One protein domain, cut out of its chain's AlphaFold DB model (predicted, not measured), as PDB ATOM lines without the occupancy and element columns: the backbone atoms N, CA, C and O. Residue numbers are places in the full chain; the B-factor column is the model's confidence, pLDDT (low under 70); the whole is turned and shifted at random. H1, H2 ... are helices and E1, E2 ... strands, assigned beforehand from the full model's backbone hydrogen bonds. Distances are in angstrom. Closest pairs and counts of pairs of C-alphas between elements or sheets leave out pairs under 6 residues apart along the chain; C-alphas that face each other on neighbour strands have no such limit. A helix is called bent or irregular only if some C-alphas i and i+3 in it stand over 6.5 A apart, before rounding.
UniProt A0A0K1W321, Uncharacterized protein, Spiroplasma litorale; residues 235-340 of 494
ATOM      1  N   PHE A 235      -7.082 -36.781 -46.551       89.94
ATOM      2  CA  PHE A 235      -7.531 -35.689 -45.688       89.94
ATOM      3  C   PHE A 235      -7.728 -34.410 -46.504       89.94
ATOM      4  O   PHE A 235      -6.959 -33.449 -46.393       89.94
ATOM      5  N   ALA A 236      -8.753 -34.420 -47.356       84.44
ATOM      6  CA  ALA A 236      -9.093 -33.293 -48.219       84.44
ATOM      7  C   ALA A 236      -9.435 -32.028 -47.413       84.44
ATOM      8  O   ALA A 236      -9.134 -30.915 -47.850       84.44
ATOM      9  N   ASN A 237     -10.018 -32.195 -46.220       86.06
ATOM     10  CA  ASN A 237     -10.348 -31.101 -45.317       86.06
ATOM     11  C   ASN A 237      -9.305 -31.012 -44.192       86.06
ATOM     12  O   ASN A 237      -9.276 -31.840 -43.279       86.06
ATOM     13  N   LYS A 238      -8.440 -29.996 -44.279       90.19
ATOM     14  CA  LYS A 238      -7.343 -29.742 -43.325       90.19
ATOM     15  C   LYS A 238      -7.659 -28.659 -42.294       90.19
ATOM     16  O   LYS A 238      -6.939 -28.527 -41.308       90.19
ATOM     17  N   ASN A 239      -8.706 -27.873 -42.522       90.31
ATOM     18  CA  ASN A 239      -9.292 -27.041 -41.479       90.31
ATOM     19  C   ASN A 239     -10.248 -27.923 -40.689       90.31
ATOM     20  O   ASN A 239     -11.223 -28.403 -41.252       90.31
ATOM     21  N   ILE A 240      -9.922 -28.175 -39.427       87.31
ATOM     22  CA  ILE A 240     -10.670 -29.093 -38.565       87.31
ATOM     23  C   ILE A 240     -11.595 -28.344 -37.592       87.31
ATOM     24  O   ILE A 240     -12.126 -28.940 -36.660       87.31
ATOM     25  N   GLY A 241     -11.778 -27.036 -37.796       85.38
ATOM     26  CA  GLY A 241     -12.729 -26.223 -37.048       85.38
ATOM     27  C   GLY A 241     -12.225 -25.789 -35.672       85.38
ATOM     28  O   GLY A 241     -11.079 -25.361 -35.512       85.38
ATOM     29  N   ASN A 242     -13.123 -25.824 -34.691       86.50
ATOM     30  CA  ASN A 242     -12.867 -25.355 -33.335       86.50
ATOM     31  C   ASN A 242     -12.407 -26.511 -32.434       86.50
ATOM     32  O   ASN A 242     -12.986 -27.595 -32.449       86.50
ATOM     33  N   ILE A 243     -11.382 -26.262 -31.624       87.25
ATOM     34  CA  ILE A 243     -10.990 -27.109 -30.499       87.25
ATOM     35  C   ILE A 243     -11.364 -26.353 -29.226       87.25
ATOM     36  O   ILE A 243     -10.833 -25.273 -28.965       87.25
ATOM     37  N   PHE A 244     -12.285 -26.928 -28.460       86.81
ATOM     38  CA  PHE A 244     -12.781 -26.342 -27.223       86.81
ATOM     39  C   PHE A 244     -11.852 -26.700 -26.062       86.81
ATOM     40  O   PHE A 244     -11.516 -27.867 -25.854       86.81
ATOM     41  N   VAL A 245     -11.399 -25.679 -25.338       87.69
ATOM     42  CA  VAL A 245     -10.446 -25.789 -24.231       87.69
ATOM     43  C   VAL A 245     -11.039 -25.109 -23.004       87.69
ATOM     44  O   VAL A 245     -11.534 -23.988 -23.096       87.69
ATOM     45  N   TYR A 246     -10.974 -25.771 -21.851       86.69
ATOM     46  CA  TYR A 246     -11.470 -25.224 -20.586       86.69
ATOM     47  C   TYR A 246     -10.837 -23.882 -20.233       86.69
ATOM     48  O   TYR A 246      -9.704 -23.608 -20.623       86.69
ATOM     49  N   GLU A 247     -11.578 -23.053 -19.504       89.62
ATOM     50  CA  GLU A 247     -11.233 -21.657 -19.243       89.62
ATOM     51  C   GLU A 247      -9.822 -21.468 -18.674       89.62
ATOM     52  O   GLU A 247      -9.037 -20.705 -19.243       89.62
ATOM     53  N   GLY A 248      -9.459 -22.189 -17.611       90.50
ATOM     54  CA  GLY A 248      -8.127 -22.102 -17.015       90.50
ATOM     55  C   GLY A 248      -7.019 -22.495 -17.990       90.50
ATOM     56  O   GLY A 248      -6.032 -21.766 -18.145       90.50
ATOM     57  N   ALA A 249      -7.189 -23.616 -18.695       90.44
ATOM     58  CA  ALA A 249      -6.233 -24.084 -19.702       90.44
ATOM     59  C   ALA A 249      -6.149 -23.159 -20.933       90.44
ATOM     60  O   ALA A 249      -5.066 -22.946 -21.475       90.44
ATOM     61  N   PHE A 250      -7.271 -22.578 -21.361       93.00
ATOM     62  CA  PHE A 250      -7.353 -21.636 -22.475       93.00
ATOM     63  C   PHE A 250      -6.613 -20.337 -22.147       93.00
ATOM     64  O   PHE A 250      -5.772 -19.882 -22.924       93.00
ATOM     65  N   ASN A 251      -6.840 -19.795 -20.949       94.94
ATOM     66  CA  ASN A 251      -6.167 -18.590 -20.464       94.94
ATOM     67  C   ASN A 251      -4.647 -18.790 -20.296       94.94
ATOM     68  O   ASN A 251      -3.890 -17.822 -20.331       94.94
ATOM     69  N   LYS A 252      -4.188 -20.042 -20.156       95.44
ATOM     70  CA  LYS A 252      -2.773 -20.433 -20.015       95.44
ATOM     71  C   LYS A 252      -2.280 -21.296 -21.183       95.44
ATOM     72  O   LYS A 252      -1.412 -22.155 -21.017       95.44
ATOM     73  N   ILE A 253      -2.814 -21.079 -22.388       94.25
ATOM     74  CA  ILE A 253      -2.559 -21.967 -23.531       94.25
ATOM     75  C   ILE A 253      -1.074 -22.082 -23.913       94.25
ATOM     76  O   ILE A 253      -0.627 -23.138 -24.359       94.25
ATOM     77  N   ASP A 254      -0.282 -21.026 -23.707       96.38
ATOM     78  CA  ASP A 254       1.164 -21.070 -23.950       96.38
ATOM     79  C   ASP A 254       1.874 -22.079 -23.041       96.38
ATOM     80  O   ASP A 254       2.783 -22.782 -23.488       96.38
ATOM     81  N   ASP A 255       1.436 -22.205 -21.789       95.38
ATOM     82  CA  ASP A 255       1.990 -23.169 -20.838       95.38
ATOM     83  C   ASP A 255       1.516 -24.590 -21.160       95.38
ATOM     84  O   ASP A 255       2.309 -25.534 -21.115       95.38
ATOM     85  N   VAL A 256       0.252 -24.740 -21.573       91.19
ATOM     86  CA  VAL A 256      -0.310 -26.015 -22.051       91.19
ATOM     87  C   VAL A 256       0.498 -26.559 -23.231       91.19
ATOM     88  O   VAL A 256       0.850 -27.740 -23.243       91.19
ATOM     89  N   LEU A 257       0.821 -25.712 -24.214       92.94
ATOM     90  CA  LEU A 257       1.553 -26.109 -25.422       92.94
ATOM     91  C   LEU A 257       3.044 -26.385 -25.166       92.94
ATOM     92  O   LEU A 257       3.636 -27.201 -25.876       92.94
ATOM     93  N   LYS A 258       3.647 -25.757 -24.146       93.94
ATOM     94  CA  LYS A 258       5.021 -26.052 -23.699       93.94
ATOM     95  C   LYS A 258       5.116 -27.363 -22.916       93.94
ATOM     96  O   LYS A 258       6.162 -28.008 -22.938       93.94
ATOM     97  N   HIS A 259       4.052 -27.766 -22.223       89.62
ATOM     98  CA  HIS A 259       4.068 -28.973 -21.404       89.62
ATOM     99  C   HIS A 259       3.836 -30.240 -22.245       89.62
ATOM    100  O   HIS A 259       2.772 -30.436 -22.835       89.62
ATOM    101  N   GLU A 260       4.819 -31.149 -22.262       83.62
ATOM    102  CA  GLU A 260       4.840 -32.337 -23.137       83.62
ATOM    103  C   GLU A 260       3.595 -33.227 -23.039       83.62
ATOM    104  O   GLU A 260       3.166 -33.796 -24.042       83.62
ATOM    105  N   LYS A 261       3.000 -33.358 -21.849       80.38
ATOM    106  CA  LYS A 261       1.779 -34.160 -21.668       80.38
ATOM    107  C   LYS A 261       0.515 -33.380 -22.021       80.38
ATOM    108  O   LYS A 261      -0.382 -33.934 -22.651       80.38
ATOM    109  N   ASN A 262       0.449 -32.095 -21.673       83.19
ATOM    110  CA  ASN A 262      -0.766 -31.290 -21.856       83.19
ATOM    111  C   ASN A 262      -0.978 -30.927 -23.325       83.19
ATOM    112  O   ASN A 262      -2.100 -31.025 -23.823       83.19
ATOM    113  N   LYS A 263       0.103 -30.682 -24.076       86.88
ATOM    114  CA  LYS A 263       0.019 -30.496 -25.529       86.88
ATOM    115  C   LYS A 263      -0.516 -31.734 -26.264       86.88
ATOM    116  O   LYS A 263      -1.180 -31.586 -27.289       86.88
ATOM    117  N   LYS A 264      -0.296 -32.956 -25.746       83.19
ATOM    118  CA  LYS A 264      -0.858 -34.188 -26.341       83.19
ATOM    119  C   LYS A 264      -2.381 -34.228 -26.264       83.19
ATOM    120  O   LYS A 264      -3.003 -34.801 -27.156       83.19
ATOM    121  N   SER A 265      -2.986 -33.597 -25.257       80.38
ATOM    122  CA  SER A 265      -4.442 -33.440 -25.182       80.38
ATOM    123  C   SER A 265      -4.949 -32.592 -26.356       80.38
ATOM    124  O   SER A 265      -5.807 -33.053 -27.103       80.38
ATOM    125  N   ILE A 266      -4.318 -31.443 -26.634       86.06
ATOM    126  CA  ILE A 266      -4.653 -30.596 -27.797       86.06
ATOM    127  C   ILE A 266      -4.474 -31.349 -29.125       86.06
ATOM    128  O   ILE A 266      -5.362 -31.332 -29.976       86.06
ATOM    129  N   ILE A 267      -3.356 -32.064 -29.298       86.81
ATOM    130  CA  ILE A 267      -3.098 -32.890 -30.494       86.81
ATOM    131  C   ILE A 267      -4.209 -33.925 -30.695       86.81
ATOM    132  O   ILE A 267      -4.642 -34.174 -31.816       86.81
ATOM    133  N   SER A 268      -4.689 -34.526 -29.614       80.31
ATOM    134  CA  SER A 268      -5.693 -35.582 -29.699       80.31
ATOM    135  C   SER A 268      -7.081 -35.040 -30.014       80.31
ATOM    136  O   SER A 268      -7.778 -35.638 -30.831       80.31
ATOM    137  N   MET A 269      -7.452 -33.881 -29.453       82.19
ATOM    138  CA  MET A 269      -8.648 -33.146 -29.890       82.19
ATOM    139  C   MET A 269      -8.558 -32.809 -31.383       82.19
ATOM    140  O   MET A 269      -9.527 -32.975 -32.119       82.19
ATOM    141  N   ALA A 270      -7.374 -32.413 -31.861       86.56
ATOM    142  CA  ALA A 270      -7.167 -32.122 -33.273       86.56
ATOM    143  C   ALA A 270      -7.346 -33.364 -34.172       86.56
ATOM    144  O   ALA A 270      -7.957 -33.279 -35.235       86.56
ATOM    145  N   ILE A 271      -6.855 -34.536 -33.760       85.38
ATOM    146  CA  ILE A 271      -7.038 -35.781 -34.526       85.38
ATOM    147  C   ILE A 271      -8.509 -36.233 -34.514       85.38
ATOM    148  O   ILE A 271      -9.009 -36.719 -35.529       85.38
ATOM    149  N   GLU A 272      -9.227 -36.037 -33.409       77.75
ATOM    150  CA  GLU A 272     -10.666 -36.320 -33.357       77.75
ATOM    151  C   GLU A 272     -11.437 -35.432 -34.335       77.75
ATOM    152  O   GLU A 272     -12.227 -35.915 -35.152       77.75
ATOM    153  N   ASN A 273     -11.155 -34.129 -34.308       81.44
ATOM    154  CA  ASN A 273     -11.760 -33.171 -35.220       81.44
ATOM    155  C   ASN A 273     -11.350 -33.416 -36.681       81.44
ATOM    156  O   ASN A 273     -12.152 -33.195 -37.590       81.44
ATOM    157  N   LEU A 274     -10.157 -33.967 -36.932       86.50
ATOM    158  CA  LEU A 274      -9.774 -34.449 -38.259       86.50
ATOM    159  C   LEU A 274     -10.707 -35.566 -38.741       86.50
ATOM    160  O   LEU A 274     -11.181 -35.504 -39.876       86.50
ATOM    161  N   GLY A 275     -10.997 -36.556 -37.890       82.44
ATOM    162  CA  GLY A 275     -11.939 -37.634 -38.207       82.44
ATOM    163  C   GLY A 275     -13.377 -37.158 -38.346       82.44
ATOM    164  O   GLY A 275     -14.110 -37.632 -39.212       82.44
ATOM    165  N   ALA A 276     -13.773 -36.157 -37.559       76.38
ATOM    166  CA  ALA A 276     -15.067 -35.505 -37.709       76.38
ATOM    167  C   ALA A 276     -15.246 -34.864 -39.090       76.38
ATOM    168  O   ALA A 276     -16.309 -34.979 -39.702       76.38
ATOM    169  N   THR A 277     -14.185 -34.218 -39.554       79.62
ATOM    170  CA  THR A 277     -14.130 -33.427 -40.782       79.62
ATOM    171  C   THR A 277     -13.882 -34.295 -42.026       79.62
ATOM    172  O   THR A 277     -14.254 -33.923 -43.141       79.62
ATOM    173  N   ASN A 278     -13.307 -35.488 -41.842       85.69
ATOM    174  CA  ASN A 278     -13.016 -36.469 -42.889       85.69
ATOM    175  C   ASN A 278     -13.609 -37.828 -42.488       85.69
ATOM    176  O   ASN A 278     -12.910 -38.699 -41.976       85.69
ATOM    177  N   LYS A 279     -14.918 -38.005 -42.711       82.12
ATOM    178  CA  LYS A 279     -15.711 -39.134 -42.178       82.12
ATOM    179  C   LYS A 279     -15.172 -40.516 -42.556       82.12
ATOM    180  O   LYS A 279     -15.292 -41.446 -41.763       82.12
ATOM    181  N   ASP A 280     -14.554 -40.645 -43.727       89.75
ATOM    182  CA  ASP A 280     -13.938 -41.897 -44.184       89.75
ATOM    183  C   ASP A 280     -12.762 -42.341 -43.299       89.75
ATOM    184  O   ASP A 280     -12.366 -43.505 -43.337       89.75
ATOM    185  N   PHE A 281     -12.215 -41.451 -42.459       89.44
ATOM    186  CA  PHE A 281     -11.172 -41.799 -41.494       89.44
ATOM    187  C   PHE A 281     -11.635 -42.874 -40.507       89.44
ATOM    188  O   PHE A 281     -10.825 -43.682 -40.060       89.44
ATOM    189  N   GLU A 282     -12.943 -42.962 -40.247       85.88
ATOM    190  CA  GLU A 282     -13.537 -43.983 -39.385       85.88
ATOM    191  C   GLU A 282     -13.263 -45.413 -39.880       85.88
ATOM    192  O   GLU A 282     -13.093 -46.311 -39.057       85.88
ATOM    193  N   TYR A 283     -13.109 -45.645 -41.192       90.44
ATOM    194  CA  TYR A 283     -12.722 -46.966 -41.716       90.44
ATOM    195  C   TYR A 283     -11.377 -47.457 -41.166       90.44
ATOM    196  O   TYR A 283     -11.145 -48.660 -41.082       90.44
ATOM    197  N   LEU A 284     -10.500 -46.536 -40.759       89.69
ATOM    198  CA  LEU A 284      -9.181 -46.842 -40.211       89.69
ATOM    199  C   LEU A 284      -9.169 -46.991 -38.699       89.69
ATOM    200  O   LEU A 284      -8.105 -47.236 -38.133       89.69
ATOM    201  N   ARG A 285     -10.315 -46.863 -38.025       84.25
ATOM    202  CA  ARG A 285     -10.387 -46.970 -36.566       84.25
ATOM    203  C   ARG A 285      -9.735 -48.269 -36.080       84.25
ATOM    204  O   ARG A 285      -8.859 -48.225 -35.226       84.25
ATOM    205  N   GLY A 286     -10.069 -49.411 -36.685       80.62
ATOM    206  CA  GLY A 286      -9.422 -50.692 -36.379       80.62
ATOM    207  C   GLY A 286      -7.901 -50.655 -36.592       80.62
ATOM    208  O   GLY A 286      -7.145 -50.993 -35.689       80.62
ATOM    209  N   ASN A 287      -7.438 -50.142 -37.735       86.69
ATOM    210  CA  ASN A 287      -6.010 -50.041 -38.076       86.69
ATOM    211  C   ASN A 287      -5.214 -49.083 -37.182       86.69
ATOM    212  O   ASN A 287      -3.996 -49.219 -37.060       86.69
ATOM    213  N   LEU A 288      -5.881 -48.095 -36.593       81.88
ATOM    214  CA  LEU A 288      -5.281 -47.126 -35.685       81.88
ATOM    215  C   LEU A 288      -5.184 -47.654 -34.255       81.88
ATOM    216  O   LEU A 288      -4.298 -47.216 -33.526       81.88
ATOM    217  N   LEU A 289      -6.088 -48.557 -33.858       73.38
ATOM    218  CA  LEU A 289      -6.435 -48.781 -32.450       73.38
ATOM    219  C   LEU A 289      -6.345 -50.247 -32.029       73.38
ATOM    220  O   LEU A 289      -5.900 -50.538 -30.923       73.38
ATOM    221  N   GLN A 290      -6.720 -51.180 -32.905       65.12
ATOM    222  CA  GLN A 290      -6.695 -52.612 -32.620       65.12
ATOM    223  C   GLN A 290      -5.305 -53.185 -32.939       65.12
ATOM    224  O   GLN A 290      -4.825 -53.121 -34.071       65.12
ATOM    225  N   GLY A 291      -4.628 -53.715 -31.920       55.59
ATOM    226  CA  GLY A 291      -3.379 -54.475 -32.036       55.59
ATOM    227  C   GLY A 291      -3.504 -55.816 -31.310       55.59
ATOM    228  O   GLY A 291      -4.299 -55.933 -30.376       55.59
ATOM    229  N   LYS A 292      -2.723 -56.829 -31.726       42.00
ATOM    230  CA  LYS A 292      -2.738 -58.185 -31.126       42.00
ATOM    231  C   LYS A 292      -2.455 -58.193 -29.615       42.00
ATOM    232  O   LYS A 292      -2.941 -59.086 -28.931       42.00
ATOM    233  N   ASP A 293      -1.788 -57.158 -29.105       47.16
ATOM    234  CA  ASP A 293      -1.461 -56.971 -27.686       47.16
ATOM    235  C   ASP A 293      -2.220 -55.781 -27.061       47.16
ATOM    236  O   ASP A 293      -1.684 -55.036 -26.245       47.16
ATOM    237  N   MET A 294      -3.479 -55.572 -27.475       45.47
ATOM    238  CA  MET A 294      -4.385 -54.483 -27.052       45.47
ATOM    239  C   MET A 294      -4.008 -53.058 -27.495       45.47
ATOM    240  O   MET A 294      -4.815 -52.154 -27.293       45.47
ATOM    241  N   PHE A 295      -2.862 -52.843 -28.152       50.03
ATOM    242  CA  PHE A 295      -2.403 -51.507 -28.549       50.03
ATOM    243  C   PHE A 295      -1.743 -51.498 -29.932       50.03
ATOM    244  O   PHE A 295      -0.797 -52.247 -30.178       50.03
ATOM    245  N   ASN A 296      -2.231 -50.658 -30.852       61.88
ATOM    246  CA  ASN A 296      -1.628 -50.497 -32.176       61.88
ATOM    247  C   ASN A 296      -0.645 -49.301 -32.202       61.88
ATOM    248  O   ASN A 296      -1.012 -48.196 -31.794       61.88
ATOM    249  N   PRO A 297       0.592 -49.464 -32.715       67.75
ATOM    250  CA  PRO A 297       1.595 -48.395 -32.800       67.75
ATOM    251  C   PRO A 297       1.191 -47.195 -33.675       67.75
ATOM    252  O   PRO A 297       1.798 -46.132 -33.555       67.75
ATOM    253  N   ASN A 298       0.193 -47.321 -34.553       81.69
ATOM    254  CA  ASN A 298      -0.119 -46.294 -35.551       81.69
ATOM    255  C   ASN A 298      -0.626 -44.979 -34.928       81.69
ATOM    256  O   ASN A 298      -0.087 -43.914 -35.226       81.69
ATOM    257  N   ALA A 299      -1.604 -45.048 -34.023       78.19
ATOM    258  CA  ALA A 299      -2.100 -43.902 -33.255       78.19
ATOM    259  C   ALA A 299      -0.972 -43.162 -32.508       78.19
ATOM    260  O   ALA A 299      -0.858 -41.935 -32.563       78.19
ATOM    261  N   LYS A 300      -0.090 -43.934 -31.863       75.62
ATOM    262  CA  LYS A 300       1.070 -43.428 -31.123       75.62
ATOM    263  C   LYS A 300       2.060 -42.697 -32.019       75.62
ATOM    264  O   LYS A 300       2.504 -41.610 -31.666       75.62
ATOM    265  N   VAL A 301       2.373 -43.263 -33.186       82.62
ATOM    266  CA  VAL A 301       3.265 -42.627 -34.165       82.62
ATOM    267  C   VAL A 301       2.743 -41.246 -34.553       82.62
ATOM    268  O   VAL A 301       3.540 -40.314 -34.622       82.62
ATOM    269  N   ILE A 302       1.431 -41.093 -34.747       85.44
ATOM    270  CA  ILE A 302       0.834 -39.794 -35.080       85.44
ATOM    271  C   ILE A 302       1.036 -38.803 -33.926       85.44
ATOM    272  O   ILE A 302       1.571 -37.720 -34.148       85.44
ATOM    273  N   ILE A 303       0.645 -39.174 -32.700       82.06
ATOM    274  CA  ILE A 303       0.695 -38.271 -31.537       82.06
ATOM    275  C   ILE A 303       2.132 -37.879 -31.180       82.06
ATOM    276  O   ILE A 303       2.409 -36.701 -30.969       82.06
ATOM    277  N   ASP A 304       3.054 -38.840 -31.121       82.19
ATOM    278  CA  ASP A 304       4.427 -38.585 -30.668       82.19
ATOM    279  C   ASP A 304       5.253 -37.773 -31.677       82.19
ATOM    280  O   ASP A 304       6.260 -37.179 -31.302       82.19
ATOM    281  N   ASN A 305       4.837 -37.726 -32.947       87.38
ATOM    282  CA  ASN A 305       5.501 -36.935 -33.990       87.38
ATOM    283  C   ASN A 305       4.734 -35.651 -34.338       87.38
ATOM    284  O   ASN A 305       5.108 -34.942 -35.277       87.38
ATOM    285  N   ALA A 306       3.657 -35.344 -33.614       90.88
ATOM    286  CA  ALA A 306       2.857 -34.159 -33.856       90.88
ATOM    287  C   ALA A 306       3.391 -32.934 -33.098       90.88
ATOM    288  O   ALA A 306       3.864 -33.023 -31.966       90.88
ATOM    289  N   VAL A 307       3.271 -31.766 -33.725       94.06
ATOM    290  CA  VAL A 307       3.624 -30.467 -33.139       94.06
ATOM    291  C   VAL A 307       2.402 -29.565 -33.196       94.06
ATOM    292  O   VAL A 307       1.953 -29.206 -34.284       94.06
ATOM    293  N   ALA A 308       1.853 -29.222 -32.031       92.69
ATOM    294  CA  ALA A 308       0.728 -28.301 -31.898       92.69
ATOM    295  C   ALA A 308       1.199 -26.853 -31.698       92.69
ATOM    296  O   ALA A 308       2.238 -26.594 -31.096       92.69
ATOM    297  N   THR A 309       0.400 -25.919 -32.200       95.81
ATOM    298  CA  THR A 309       0.558 -24.461 -32.095       95.81
ATOM    299  C   THR A 309      -0.801 -23.849 -31.753       95.81
ATOM    300  O   THR A 309      -1.798 -24.556 -31.744       95.81
ATOM    301  N   LYS A 310      -0.906 -22.535 -31.529       95.06
ATOM    302  CA  LYS A 310      -2.214 -21.910 -31.242       95.06
ATOM    303  C   LYS A 310      -3.239 -22.032 -32.380       95.06
ATOM    304  O   LYS A 310      -4.431 -21.903 -32.132       95.06
ATOM    305  N   THR A 311      -2.786 -22.259 -33.612       94.56
ATOM    306  CA  THR A 311      -3.622 -22.182 -34.823       94.56
ATOM    307  C   THR A 311      -3.648 -23.481 -35.628       94.56
ATOM    308  O   THR A 311      -4.181 -23.519 -36.737       94.56
ATOM    309  N   GLY A 312      -3.017 -24.549 -35.138       95.62
ATOM    310  CA  GLY A 312      -2.887 -25.767 -35.924       95.62
ATOM    311  C   GLY A 312      -1.993 -26.834 -35.318       95.62
ATOM    312  O   GLY A 312      -1.314 -26.627 -34.310       95.62
ATOM    313  N   VAL A 313      -1.973 -27.988 -35.976       95.38
ATOM    314  CA  VAL A 313      -1.081 -29.104 -35.655       95.38
ATOM    315  C   VAL A 313      -0.425 -29.625 -36.926       95.38
ATOM    316  O   VAL A 313      -1.059 -29.785 -37.967       95.38
ATOM    317  N   THR A 314       0.868 -29.904 -36.834       96.00
ATOM    318  CA  THR A 314       1.618 -30.593 -37.880       96.00
ATOM    319  C   THR A 314       1.841 -32.036 -37.466       96.00
ATOM    320  O   THR A 314       2.475 -32.284 -36.444       96.00
ATOM    321  N   LEU A 315       1.372 -32.989 -38.268       93.31
ATOM    322  CA  LEU A 315       1.675 -34.411 -38.123       93.31
ATOM    323  C   LEU A 315       2.934 -34.711 -38.952       93.31
ATOM    324  O   LEU A 315       2.837 -34.931 -40.159       93.31
ATOM    325  N   ASN A 316       4.121 -34.690 -38.330       92.12
ATOM    326  CA  ASN A 316       5.407 -34.881 -39.036       92.12
ATOM    327  C   ASN A 316       5.673 -36.333 -39.454       92.12
ATOM    328  O   ASN A 316       6.682 -36.640 -40.083       92.12
ATOM    329  N   LYS A 317       4.812 -37.260 -39.049       88.94
ATOM    330  CA  LYS A 317       4.869 -38.642 -39.499       88.94
ATOM    331  C   LYS A 317       3.474 -39.228 -39.461       88.94
ATOM    332  O   LYS A 317       2.836 -39.235 -38.410       88.94
ATOM    333  N   PHE A 318       3.021 -39.737 -40.600       88.75
ATOM    334  CA  PHE A 318       1.787 -40.500 -40.678       88.75
ATOM    335  C   PHE A 318       2.125 -41.966 -40.967       88.75
ATOM    336  O   PHE A 318       2.915 -42.233 -41.874       88.75
ATOM    337  N   PRO A 319       1.614 -42.928 -40.182       88.69
ATOM    338  CA  PRO A 319       1.954 -44.330 -40.368       88.69
ATOM    339  C   PRO A 319       1.393 -44.857 -41.692       88.69
ATOM    340  O   PRO A 319       0.286 -44.510 -42.101       88.69
ATOM    341  N   THR A 320       2.133 -45.763 -42.330       89.56
ATOM    342  CA  THR A 320       1.694 -46.430 -43.568       89.56
ATOM    343  C   THR A 320       0.535 -47.401 -43.335       89.56
ATOM    344  O   THR A 320      -0.180 -47.737 -44.274       89.56
ATOM    345  N   MET A 321       0.338 -47.862 -42.091       88.69
ATOM    346  CA  MET A 321      -0.710 -48.808 -41.685       88.69
ATOM    347  C   MET A 321      -0.774 -50.071 -42.568       88.69
ATOM    348  O   MET A 321      -1.853 -50.506 -42.943       88.69
ATOM    349  N   ASN A 322       0.386 -50.642 -42.913       74.31
ATOM    350  CA  ASN A 322       0.547 -51.942 -43.580       74.31
ATOM    351  C   ASN A 322      -0.411 -52.252 -44.755       74.31
ATOM    352  O   ASN A 322      -1.350 -53.020 -44.577       74.31
ATOM    353  N   PRO A 323      -0.120 -51.881 -46.013       87.75
ATOM    354  CA  PRO A 323       0.514 -50.694 -46.574       87.75
ATOM    355  C   PRO A 323      -0.569 -49.743 -47.142       87.75
ATOM    356  O   PRO A 323      -0.574 -49.410 -48.334       87.75
ATOM    357  N   ILE A 324      -1.549 -49.376 -46.312       93.81
ATOM    358  CA  ILE A 324      -2.709 -48.575 -46.724       93.81
ATOM    359  C   ILE A 324      -2.276 -47.217 -47.271       93.81
ATOM    360  O   ILE A 324      -2.687 -46.851 -48.372       93.81
ATOM    361  N   PHE A 325      -1.420 -46.496 -46.548       94.12
ATOM    362  CA  PHE A 325      -0.875 -45.212 -46.978       94.12
ATOM    363  C   PHE A 325       0.527 -45.354 -47.569       94.12
ATOM    364  O   PHE A 325       1.324 -46.188 -47.133       94.12
ATOM    365  N   VAL A 326       0.846 -44.495 -48.540       92.75
ATOM    366  CA  VAL A 326       2.240 -44.272 -48.946       92.75
ATOM    367  C   VAL A 326       3.018 -43.596 -47.821       92.75
ATOM    368  O   VAL A 326       2.465 -42.805 -47.057       92.75
ATOM    369  N   ASP A 327       4.317 -43.876 -47.749       87.75
ATOM    370  CA  ASP A 327       5.211 -43.197 -46.815       87.75
ATOM    371  C   ASP A 327       5.366 -41.724 -47.224       87.75
ATOM    372  O   ASP A 327       6.046 -41.388 -48.198       87.75
ATOM    373  N   LYS A 328       4.652 -40.840 -46.522       74.06
ATOM    374  CA  LYS A 328       4.695 -39.389 -46.711       74.06
ATOM    375  C   LYS A 328       4.790 -38.694 -45.357       74.06
ATOM    376  O   LYS A 328       4.024 -38.969 -44.438       74.06
ATOM    377  N   GLY A 329       5.737 -37.763 -45.258       68.62
ATOM    378  CA  GLY A 329       6.237 -37.254 -43.981       68.62
ATOM    379  C   GLY A 329       5.550 -36.019 -43.399       68.62
ATOM    380  O   GLY A 329       6.068 -35.478 -42.436       68.62
ATOM    381  N   LYS A 330       4.445 -35.493 -43.949       89.88
ATOM    382  CA  LYS A 330       3.808 -34.312 -43.333       89.88
ATOM    383  C   LYS A 330       2.339 -34.142 -43.702       89.88
ATOM    384  O   LYS A 330       1.988 -34.188 -44.881       89.88
ATOM    385  N   ILE A 331       1.510 -33.878 -42.695       93.00
ATOM    386  CA  ILE A 331       0.138 -33.376 -42.839       93.00
ATOM    387  C   ILE A 331       0.015 -32.142 -41.948       93.00
ATOM    388  O   ILE A 331       0.361 -32.193 -40.770       93.00
ATOM    389  N   GLU A 332      -0.467 -31.037 -42.504       94.81
ATOM    390  CA  GLU A 332      -0.695 -29.791 -41.769       94.81
ATOM    391  C   GLU A 332      -2.190 -29.574 -41.591       94.81
ATOM    392  O   GLU A 332      -2.936 -29.605 -42.569       94.81
ATOM    393  N   LEU A 333      -2.609 -29.364 -40.348       94.62
ATOM    394  CA  LEU A 333      -3.991 -29.107 -39.972       94.62
ATOM    395  C   LEU A 333      -4.094 -27.726 -39.331       94.62
ATOM    396  O   LEU A 333      -3.199 -27.309 -38.596       94.62
ATOM    397  N   THR A 334      -5.208 -27.048 -39.575       95.38
ATOM    398  CA  THR A 334      -5.520 -25.730 -39.004       95.38
ATOM    399  C   THR A 334      -6.761 -25.820 -38.130       95.38
ATOM    400  O   THR A 334      -7.687 -26.564 -38.452       95.38
ATOM    401  N   TYR A 335      -6.767 -25.085 -37.022       92.19
ATOM    402  CA  TYR A 335      -7.895 -25.008 -36.097       92.19
ATOM    403  C   TYR A 335      -7.936 -23.659 -35.388       92.19
ATOM    404  O   TYR A 335      -6.946 -22.928 -35.367       92.19
ATOM    405  N   ASN A 336      -9.064 -23.377 -34.737       90.88
ATOM    406  CA  ASN A 336      -9.179 -22.304 -33.755       90.88
ATOM    407  C   ASN A 336      -9.305 -22.913 -32.363       90.88
ATOM    408  O   ASN A 336     -10.148 -23.780 -32.145       90.88
ATOM    409  N   LEU A 337      -8.487 -22.449 -31.423       91.12
ATOM    410  CA  LEU A 337      -8.722 -22.723 -30.012       91.12
ATOM    411  C   LEU A 337      -9.807 -21.770 -29.527       91.12
ATOM    412  O   LEU A 337      -9.710 -20.563 -29.745       91.12
ATOM    413  N   VAL A 338     -10.828 -22.314 -28.883       89.75
ATOM    414  CA  VAL A 338     -11.936 -21.546 -28.314       89.75
ATOM    415  C   VAL A 338     -12.142 -21.969 -26.870       89.75
ATOM    416  O   VAL A 338     -11.861 -23.115 -26.506       89.75
ATOM    417  N   LYS A 339     -12.613 -21.040 -26.040       90.38
ATOM    418  CA  LYS A 339     -12.991 -21.366 -24.671       90.38
ATOM    419  C   LYS A 339     -14.180 -22.330 -24.694       90.38
ATOM    420  O   LYS A 339     -15.091 -22.159 -25.494       90.38
ATOM    421  N   GLU A 340     -14.153 -23.344 -23.841       88.62
ATOM    422  CA  GLU A 340     -15.265 -24.272 -23.663       88.62
ATOM    423  C   GLU A 340     -16.383 -23.610 -22.852       88.62
ATOM    424  O   GLU A 340     -16.295 -23.484 -21.632       88.62
TER     425      GLU A 340
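AT A GLANCE: This is residues 235 to 340 of the 494 residues of an uncharacterized protein of Spiroplasma litorale (UniProt A0A0K1W321). A small sheet of four strands, twisted and curled, cups the long helix H3, which lies near the middle of the domain. H1 and H2 sit at one end of the domain and the long link of residues 316 to 330 reaches the opposite end, while H4 follows the last residues of H3 and H5 packs on H4. The 106 printed residues run E1 H1 H2 H3 H4 H5 E2 E3 E4, five named helices and four named strands, in the mixed class of helices and strands. The sheet is mixed, in the order E1, E4, E3, E2. The whole is compact, with a radius of gyration of the C-alphas of 14.0 A and spans of 41 by 29 by 22 A.

HOW THE PARTS SIT: E1, residues 239 to 245, is an edge strand parallel to E4, residues 331 to 339, with N 243 and O 336 2.8 A apart. E4 is staggered: residues 334 to 339 pair with E1, and 331 to 334 with E3, residues 312 to 315. E2, residues 306 to 309, E3 and E4 form a meander, each strand the antiparallel neighbour of the one before; N 315 and O 331 are 2.8 A apart, N 309 and O 312 2.8 A. The sheet is only just strongly twisted, its C-alphas up to 4.3 A off the best plane. H1, residues 247 to 251, only grazes it. H2, residues 253 to 258, and H3, residues 262 to 277, on one face of the sheet, make two layers; the closest C-alphas of E1 and H3 are Ile 240 and Asn 273, 5.4 A. H2 and H3 only just touch, only at the corner, with 3 pairs of C-alphas within 8 A, the closest Leu 257 and Lys 263, 4.6 A. H4, residues 279 to 289, is not on the sheet; it touches H5, residues 297 to 304, closest at the C-alphas of Leu 288 and Ala 299, 5.1 A. Every O i to N i+4 pair is within hydrogen-bond range in H1, H2 and H5; in H3 11 of 12 are, and in H4 2 of 7, beside 7 of 8 O i to N i+3 pairs.

IN THESE COORDINATES: E1 begins at C-alpha 239 (-9.292, -27.041, -41.479) and is 17.3 A long. H3 is 23.3 A long and H4 16.5 A; H4 is irregular, with C-alphas 283 and 286 7.3 A apart. E4, 25.4 A long, ends at C-alpha 339 (-12.991, -21.366, -24.671).

THE WHOLE: The C-alphas farthest apart, Gly 248 and Pro 323, are 42.0 A apart. The printed part has no cut, and the link from E3 to E4 is long. Residues 290 to 297 and 329 are under pLDDT 70.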